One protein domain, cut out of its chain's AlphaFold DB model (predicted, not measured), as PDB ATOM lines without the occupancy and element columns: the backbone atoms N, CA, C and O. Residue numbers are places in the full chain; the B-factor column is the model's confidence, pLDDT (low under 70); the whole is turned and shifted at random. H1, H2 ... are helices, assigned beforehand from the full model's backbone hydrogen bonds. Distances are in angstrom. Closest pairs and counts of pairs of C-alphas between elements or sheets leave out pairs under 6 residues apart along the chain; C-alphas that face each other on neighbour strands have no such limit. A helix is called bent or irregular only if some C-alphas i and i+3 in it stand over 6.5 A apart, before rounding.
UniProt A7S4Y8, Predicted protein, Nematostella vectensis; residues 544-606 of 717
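Overview. This is residues 544 to 606 of the 717 residues of the protein "Predicted protein" of Nematostella vectensis (UniProt A7S4Y8). H1, the longest helix, crosses over a narrow V of H2 and H4, with H3 across its wide end. The printed part has 63 residues with four named helices, H1 to H4 in order. It is all helix and compact, radius of gyration of the C-alphas 10.5 A, spans 28 by 25 by 17 A.

Along the chain. H1, residues 545 to 558, 20.0 A long, begins at C-alpha (33.276, -20.823, 64.353); it is irregular, C-alphas 546 and 549 being 7.5 A apart. H2 is residues 568 to 580, 18.8 A; H3 is residues 583 to 590; H4, residues 594 to 605, 16.3 A, ends at (37.270, -27.571, 49.158).

Arrangement. H1, with residues 547 to 551 alone, only just touches H4: 3 C-alpha pairs within 8 A, the closest Ala 551 and Ile 600, 6.1 A. H4, with residues 601 to 605 alone, touches H2, closest C-alphas Arg 571 and Gly 605, 5.5 A. Every O i to N i+4 pair is within hydrogen-bond range in H2, H3 and H4, 8 of 10 in H1.

Size, cuts and confidence. The printed part has no cut; no printed residue is under pLDDT 70.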
ATOM      1  N   HIS A 544      37.099 -22.461  61.777       96.12
ATOM      2  CA  HIS A 544      36.751 -22.091  63.142       96.12
ATOM      3  C   HIS A 544      35.398 -21.351  63.183       96.12
ATOM      4  O   HIS A 544      35.146 -20.535  62.292       96.12
ATOM      5  N   PRO A 545      34.549 -21.540  64.215       95.44
ATOM      6  CA  PRO A 545      33.276 -20.823  64.353       95.44
ATOM      7  C   PRO A 545      33.380 -19.295  64.301       95.44
ATOM      8  O   PRO A 545      32.456 -18.635  63.837       95.44
ATOM      9  N   GLU A 546      34.518 -18.723  64.713       94.25
ATOM     10  CA  GLU A 546      34.782 -17.275  64.590       94.25
ATOM     11  C   GLU A 546      34.744 -16.781  63.132       94.25
ATOM     12  O   GLU A 546      34.451 -15.616  62.873       94.25
ATOM     13  N   ALA A 547      35.006 -17.676  62.176       95.44
ATOM     14  CA  ALA A 547      35.079 -17.393  60.750       95.44
ATOM     15  C   ALA A 547      33.821 -17.824  59.974       95.44
ATOM     16  O   ALA A 547      33.772 -17.627  58.760       95.44
ATOM     17  N   TYR A 548      32.782 -18.365  60.629       95.06
ATOM     18  CA  TYR A 548      31.572 -18.847  59.938       95.06
ATOM     19  C   TYR A 548      30.882 -17.754  59.131       95.06
ATOM     20  O   TYR A 548      30.620 -17.947  57.949       95.06
ATOM     21  N   GLY A 549      30.706 -16.565  59.713       94.69
ATOM     22  CA  GLY A 549      30.098 -15.453  58.982       94.69
ATOM     23  C   GLY A 549      30.914 -15.019  57.758       94.69
ATOM     24  O   GLY A 549      30.345 -14.539  56.783       94.69
ATOM     25  N   ALA A 550      32.243 -15.175  57.776       95.38
ATOM     26  CA  ALA A 550      33.079 -14.903  56.605       95.38
ATOM     27  C   ALA A 550      32.978 -16.018  55.555       95.38
ATOM     28  O   ALA A 550      32.915 -15.719  54.364       95.38
ATOM     29  N   ALA A 551      32.912 -17.280  55.987       94.81
ATOM     30  CA  ALA A 551      32.733 -18.431  55.108       94.81
ATOM     31  C   ALA A 551      31.377 -18.399  54.384       94.81
ATOM     32  O   ALA A 551      31.329 -18.631  53.181       94.81
ATOM     33  N   GLU A 552      30.296 -18.046  55.083       94.62
ATOM     34  CA  GLU A 552      28.956 -17.885  54.501       94.62
ATOM     35  C   GLU A 552      28.941 -16.804  53.413       94.62
ATOM     36  O   GLU A 552      28.567 -17.083  52.275       94.62
ATOM     37  N   ARG A 553      29.478 -15.611  53.708       94.94
ATOM     38  CA  ARG A 553      29.616 -14.530  52.714       94.94
ATOM     39  C   ARG A 553      30.497 -14.918  51.524       94.94
ATOM     40  O   ARG A 553      30.239 -14.496  50.399       94.94
ATOM     41  N   PHE A 554      31.554 -15.701  51.749       94.75
ATOM     42  CA  PHE A 554      32.400 -16.196  50.663       94.75
ATOM     43  C   PHE A 554      31.651 -17.193  49.769       94.75
ATOM     44  O   PHE A 554      31.741 -17.092  48.546       94.75
ATOM     45  N   MET A 555      30.874 -18.111  50.353       93.50
ATOM     46  CA  MET A 555      30.032 -19.046  49.597       93.50
ATOM     47  C   MET A 555      28.999 -18.309  48.733       93.50
ATOM     48  O   MET A 555      28.857 -18.635  47.554       93.50
ATOM     49  N   GLU A 556      28.354 -17.270  49.271       93.31
ATOM     50  CA  GLU A 556      27.442 -16.396  48.515       93.31
ATOM     51  C   GLU A 556      28.149 -15.714  47.332       93.31
ATOM     52  O   GLU A 556      27.640 -15.710  46.212       93.31
ATOM     53  N   LEU A 557      29.362 -15.196  47.547       90.88
ATOM     54  CA  LEU A 557      30.160 -14.498  46.532       90.88
ATOM     55  C   LEU A 557      30.657 -15.411  45.394       90.88
ATOM     56  O   LEU A 557      30.911 -14.933  44.278       90.88
ATOM     57  N   VAL A 558      30.824 -16.703  45.679       91.38
ATOM     58  CA  VAL A 558      31.199 -17.747  44.713       91.38
ATOM     59  C   VAL A 558      29.961 -18.400  44.072       91.38
ATOM     60  O   VAL A 558      30.072 -18.974  42.992       91.38
ATOM     61  N   GLY A 559      28.779 -18.265  44.683       90.38
ATOM     62  CA  GLY A 559      27.520 -18.822  44.180       90.38
ATOM     63  C   GLY A 559      27.329 -20.307  44.497       90.38
ATOM     64  O   GLY A 559      26.747 -21.037  43.698       90.38
ATOM     65  N   VAL A 560      27.840 -20.773  45.641       90.75
ATOM     66  CA  VAL A 560      27.790 -22.184  46.072       90.75
ATOM     67  C   VAL A 560      26.921 -22.342  47.314       90.75
ATOM     68  O   VAL A 560      26.834 -21.434  48.140       90.75
ATOM     69  N   ARG A 561      26.265 -23.498  47.467       89.81
ATOM     70  CA  ARG A 561      25.419 -23.779  48.636       89.81
ATOM     71  C   ARG A 561      26.188 -24.598  49.686       89.81
ATOM     72  O   ARG A 561      27.089 -25.352  49.324       89.81
ATOM     73  N   PRO A 562      25.787 -24.576  50.973       86.25
ATOM     74  CA  PRO A 562      26.429 -25.394  52.014       86.25
ATOM     75  C   PRO A 562      26.439 -26.908  51.726       86.25
ATOM     76  O   PRO A 562      27.336 -27.621  52.162       86.25
ATOM     77  N   ARG A 563      25.474 -27.413  50.944       85.56
ATOM     78  CA  ARG A 563      25.417 -28.818  50.490       85.56
ATOM     79  C   ARG A 563      26.487 -29.200  49.457       85.56
ATOM     80  O   ARG A 563      26.600 -30.377  49.104       85.56
ATOM     81  N   ASP A 564      27.219 -28.219  48.936       87.31
ATOM     82  CA  ASP A 564      28.270 -28.404  47.934       87.31
ATOM     83  C   ASP A 564      29.673 -28.485  48.554       87.31
ATOM     84  O   ASP A 564      30.639 -28.741  47.836       87.31
ATOM     85  N   ILE A 565      29.791 -28.317  49.879       89.75
ATOM     86  CA  ILE A 565      31.056 -28.443  50.613       89.75
ATOM     87  C   ILE A 565      31.704 -29.801  50.312       89.75
ATOM     88  O   ILE A 565      31.060 -30.851  50.358       89.75
ATOM     89  N   GLY A 566      32.990 -29.762  49.958       85.75
ATOM     90  CA  GLY A 566      33.794 -30.928  49.604       85.75
ATOM     91  C   GLY A 566      33.512 -31.560  48.240       85.75
ATOM     92  O   GLY A 566      34.230 -32.481  47.848       85.75
ATOM     93  N   LYS A 567      32.520 -31.074  47.481       88.81
ATOM     94  CA  LYS A 567      32.230 -31.551  46.117       88.81
ATOM     95  C   LYS A 567      33.121 -30.854  45.083       88.81
ATOM     96  O   LYS A 567      33.508 -29.705  45.279       88.81
ATOM     97  N   PRO A 568      33.407 -31.479  43.926       86.88
ATOM     98  CA  PRO A 568      34.230 -30.857  42.883       86.88
ATOM     99  C   PRO A 568      33.672 -29.513  42.384       86.88
ATOM    100  O   PRO A 568      34.454 -28.623  42.061       86.88
ATOM    101  N   ASN A 569      32.346 -29.324  42.403       89.44
ATOM    102  CA  ASN A 569      31.695 -28.076  41.989       89.44
ATOM    103  C   ASN A 569      32.210 -26.853  42.761       89.44
ATOM    104  O   ASN A 569      32.451 -25.811  42.153       89.44
ATOM    105  N   ILE A 570      32.432 -26.986  44.077       90.38
ATOM    106  CA  ILE A 570      32.918 -25.877  44.904       90.38
ATOM    107  C   ILE A 570      34.351 -25.500  44.524       90.38
ATOM    108  O   ILE A 570      34.673 -24.322  44.427       90.38
ATOM    109  N   ARG A 571      35.194 -26.497  44.219       88.00
ATOM    110  CA  ARG A 571      36.589 -26.281  43.816       88.00
ATOM    111  C   ARG A 571      36.655 -25.526  42.498       88.00
ATOM    112  O   ARG A 571      37.374 -24.538  42.408       88.00
ATOM    113  N   THR A 572      35.858 -25.947  41.516       89.56
ATOM    114  CA  THR A 572      35.779 -25.280  40.213       89.56
ATOM    115  C   THR A 572      35.299 -23.838  40.362       89.56
ATOM    116  O   THR A 572      35.945 -22.930  39.846       89.56
ATOM    117  N   ALA A 573      34.224 -23.607  41.120       90.00
ATOM    118  CA  ALA A 573      33.681 -22.266  41.330       90.00
ATOM    119  C   ALA A 573      34.680 -21.341  42.052       90.00
ATOM    120  O   ALA A 573      34.879 -20.196  41.637       90.00
ATOM    121  N   ILE A 574      35.373 -21.850  43.078       90.50
ATOM    122  CA  ILE A 574      36.438 -21.120  43.775       90.50
ATOM    123  C   ILE A 574      37.589 -20.796  42.813       90.50
ATOM    124  O   ILE A 574      38.028 -19.649  42.761       90.50
ATOM    125  N   SER A 575      38.063 -21.768  42.024       89.75
ATOM    126  CA  SER A 575      39.143 -21.552  41.050       89.75
ATOM    127  C   SER A 575      38.778 -20.485  40.016       89.75
ATOM    128  O   SER A 575      39.583 -19.592  39.758       89.75
ATOM    129  N   SER A 576      37.556 -20.512  39.477       90.50
ATOM    130  CA  SER A 576      37.074 -19.476  38.555       90.50
ATOM    131  C   SER A 576      37.023 -18.095  39.213       90.50
ATOM    132  O   SER A 576      37.376 -17.099  38.581       90.50
ATOM    133  N   LYS A 577      36.638 -18.010  40.493       90.38
ATOM    134  CA  LYS A 577      36.609 -16.731  41.214       90.38
ATOM    135  C   LYS A 577      38.010 -16.175  41.472       90.38
ATOM    136  O   LYS A 577      38.217 -14.979  41.275       90.38
ATOM    137  N   LEU A 578      38.958 -17.027  41.859       88.50
ATOM    138  CA  LEU A 578      40.354 -16.642  42.102       88.50
ATOM    139  C   LEU A 578      41.089 -16.223  40.818       88.50
ATOM    140  O   LEU A 578      41.989 -15.394  40.873       88.50
ATOM    141  N   GLN A 579      40.688 -16.744  39.654       89.44
ATOM    142  CA  GLN A 579      41.179 -16.251  38.362       89.44
ATOM    143  C   GLN A 579      40.663 -14.841  38.039       89.44
ATOM    144  O   GLN A 579      41.364 -14.060  37.400       89.44
ATOM    145  N   ALA A 580      39.450 -14.502  38.482       89.50
ATOM    146  CA  ALA A 580      38.841 -13.197  38.228       89.50
ATOM    147  C   ALA A 580      39.279 -12.111  39.230       89.50
ATOM    148  O   ALA A 580      39.350 -10.934  38.873       89.50
ATOM    149  N   GLN A 581      39.534 -12.470  40.491       91.38
ATOM    150  CA  GLN A 581      39.931 -11.540  41.551       91.38
ATOM    151  C   GLN A 581      41.031 -12.142  42.425       91.38
ATOM    152  O   GLN A 581      40.938 -13.299  42.826       91.38
ATOM    153  N   SER A 582      42.039 -11.332  42.770       90.50
ATOM    154  CA  SER A 582      43.119 -11.774  43.655       90.50
ATOM    155  C   SER A 582      42.615 -12.043  45.074       90.50
ATOM    156  O   SER A 582      41.619 -11.464  45.529       90.50
ATOM    157  N   LEU A 583      43.332 -12.912  45.782       89.94
ATOM    158  CA  LEU A 583      42.974 -13.364  47.121       89.94
ATOM    159  C   LEU A 583      42.905 -12.198  48.126       89.94
ATOM    160  O   LEU A 583      41.999 -12.156  48.954       89.94
ATOM    161  N   GLU A 584      43.768 -11.191  47.981       90.94
ATOM    162  CA  GLU A 584      43.823  -9.993  48.829       90.94
ATOM    163  C   GLU A 584      42.600  -9.087  48.641       90.94
ATOM    164  O   GLU A 584      42.106  -8.472  49.590       90.94
ATOM    165  N   LYS A 585      42.072  -8.995  47.413       91.31
ATOM    166  CA  LYS A 585      40.862  -8.202  47.144       91.31
ATOM    167  C   LYS A 585      39.642  -8.845  47.788       91.31
ATOM    168  O   LYS A 585      38.826  -8.145  48.389       91.31
ATOM    169  N   ILE A 586      39.529 -10.166  47.674       91.38
ATOM    170  CA  ILE A 586      38.423 -10.926  48.265       91.38
ATOM    171  C   ILE A 586      38.518 -10.880  49.796       91.38
ATOM    172  O   ILE A 586      37.514 -10.626  50.464       91.38
ATOM    173  N   SER A 587      39.716 -11.051  50.364       92.00
ATOM    174  CA  SER A 587      39.915 -10.992  51.815       92.00
ATOM    175  C   SER A 587      39.546  -9.611  52.375       92.00
ATOM    176  O   SER A 587      38.843  -9.523  53.384       92.00
ATOM    177  N   GLY A 588      39.898  -8.534  51.660       91.00
ATOM    178  CA  GLY A 588      39.492  -7.164  51.984       91.00
ATOM    179  C   GLY A 588      37.972  -6.953  51.980       91.00
ATOM    180  O   GLY A 588      37.441  -6.346  52.910       91.00
ATOM    181  N   GLN A 589      37.253  -7.499  50.992       91.38
ATOM    182  CA  GLN A 589      35.780  -7.437  50.934       91.38
ATOM    183  C   GLN A 589      35.124  -8.172  52.111       91.38
ATOM    184  O   GLN A 589      34.140  -7.702  52.681       91.38
ATOM    185  N   LEU A 590      35.686  -9.320  52.497       91.12
ATOM    186  CA  LEU A 590      35.158 -10.167  53.566       91.12
ATOM    187  C   LEU A 590      35.587  -9.734  54.974       91.12
ATOM    188  O   LEU A 590      35.040 -10.266  55.948       91.12
ATOM    189  N   LYS A 591      36.502  -8.756  55.073       91.12
ATOM    190  CA  LYS A 591      37.141  -8.269  56.308       91.12
ATOM    191  C   LYS A 591      37.883  -9.373  57.067       91.12
ATOM    192  O   LYS A 591      37.793  -9.456  58.290       91.12
ATOM    193  N   VAL A 592      38.598 -10.224  56.337       92.50
ATOM    194  CA  VAL A 592      39.445 -11.293  56.888       92.50
ATOM    195  C   VAL A 592      40.858 -11.195  56.324       92.50
ATOM    196  O   VAL A 592      41.086 -10.536  55.308       92.50
ATOM    197  N   THR A 593      41.821 -11.841  56.977       91.25
ATOM    198  CA  THR A 593      43.194 -11.912  56.466       91.25
ATOM    199  C   THR A 593      43.298 -12.877  55.279       91.25
ATOM    200  O   THR A 593      42.472 -13.791  55.162       91.25
ATOM    201  N   PRO A 594      44.296 -12.699  54.394       91.81
ATOM    202  CA  PRO A 594      44.592 -13.644  53.317       91.81
ATOM    203  C   PRO A 594      44.725 -15.089  53.815       91.81
ATOM    204  O   PRO A 594      44.143 -16.009  53.242       91.81
ATOM    205  N   GLU A 595      45.413 -15.295  54.937       91.50
ATOM    206  CA  GLU A 595      45.661 -16.614  55.520       91.50
ATOM    207  C   GLU A 595      44.371 -17.253  56.049       91.50
ATOM    208  O   GLU A 595      44.142 -18.449  55.854       91.50
ATOM    209  N   ALA A 596      43.500 -16.462  56.683       91.62
ATOM    210  CA  ALA A 596      42.199 -16.934  57.149       91.62
ATOM    211  C   ALA A 596      41.271 -17.270  55.974       91.62
ATOM    212  O   ALA A 596      40.560 -18.274  56.020       91.62
ATOM    213  N   LEU A 597      41.296 -16.470  54.900       94.06
ATOM    214  CA  LEU A 597      40.548 -16.769  53.682       94.06
ATOM    215  C   LEU A 597      41.057 -18.050  53.011       94.06
ATOM    216  O   LEU A 597      40.244 -18.871  52.594       94.06
ATOM    217  N   GLN A 598      42.375 -18.261  52.962       93.31
ATOM    218  CA  GLN A 598      42.952 -19.499  52.445       93.31
ATOM    219  C   GLN A 598      42.483 -20.714  53.257       93.31
ATOM    220  O   GLN A 598      42.067 -21.709  52.677       93.31
ATOM    221  N   LEU A 599      42.446 -20.613  54.591       92.50
ATOM    222  CA  LEU A 599      41.924 -21.680  55.450       92.50
ATOM    223  C   LEU A 599      40.437 -21.976  55.184       92.50
ATOM    224  O   LEU A 599      40.029 -23.139  55.210       92.50
ATOM    225  N   ILE A 600      39.627 -20.944  54.924       94.62
ATOM    226  CA  ILE A 600      38.220 -21.102  54.526       94.62
ATOM    227  C   ILE A 600      38.131 -21.823  53.179       94.62
ATOM    228  O   ILE A 600      37.385 -22.791  53.060       94.62
ATOM    229  N   ILE A 601      38.901 -21.386  52.180       93.44
ATOM    230  CA  ILE A 601      38.944 -21.998  50.846       93.44
ATOM    231  C   ILE A 601      39.324 -23.479  50.943       93.44
ATOM    232  O   ILE A 601      38.613 -24.332  50.409       93.44
ATOM    233  N   ASP A 602      40.398 -23.784  51.669       91.25
ATOM    234  CA  ASP A 602      40.874 -25.148  51.874       91.25
ATOM    235  C   ASP A 602      39.807 -25.987  52.587       91.25
ATOM    236  O   ASP A 602      39.493 -27.092  52.147       91.25
ATOM    237  N   GLY A 603      39.200 -25.453  53.652       91.44
ATOM    238  CA  GLY A 603      38.171 -26.143  54.426       91.44
ATOM    239  C   GLY A 603      36.890 -26.428  53.638       91.44
ATOM    240  O   GLY A 603      36.316 -27.501  53.793       91.44
ATOM    241  N   LEU A 604      36.460 -25.511  52.765       93.00
ATOM    242  CA  LEU A 604      35.299 -25.703  51.887       93.00
ATOM    243  C   LEU A 604      35.594 -26.684  50.742       93.00
ATOM    244  O   LEU A 604      34.706 -27.425  50.316       93.00
ATOM    245  N   GLY A 605      36.830 -26.687  50.235       89.50
ATOM    246  CA  GLY A 605      37.270 -27.571  49.158       89.50
ATOM    247  C   GLY A 605      37.595 -28.998  49.608       89.50
ATOM    248  O   GLY A 605      37.588 -29.911  48.775       89.50
ATOM    249  N   GLN A 606      37.890 -29.218  50.889       88.00
ATOM    250  CA  GLN A 606      38.177 -30.538  51.455       88.00
ATOM    251  C   GLN A 606      36.941 -31.440  51.444       88.00
ATOM    252  O   GLN A 606      35.835 -31.009  51.758       88.00
TER     253      GLN A 606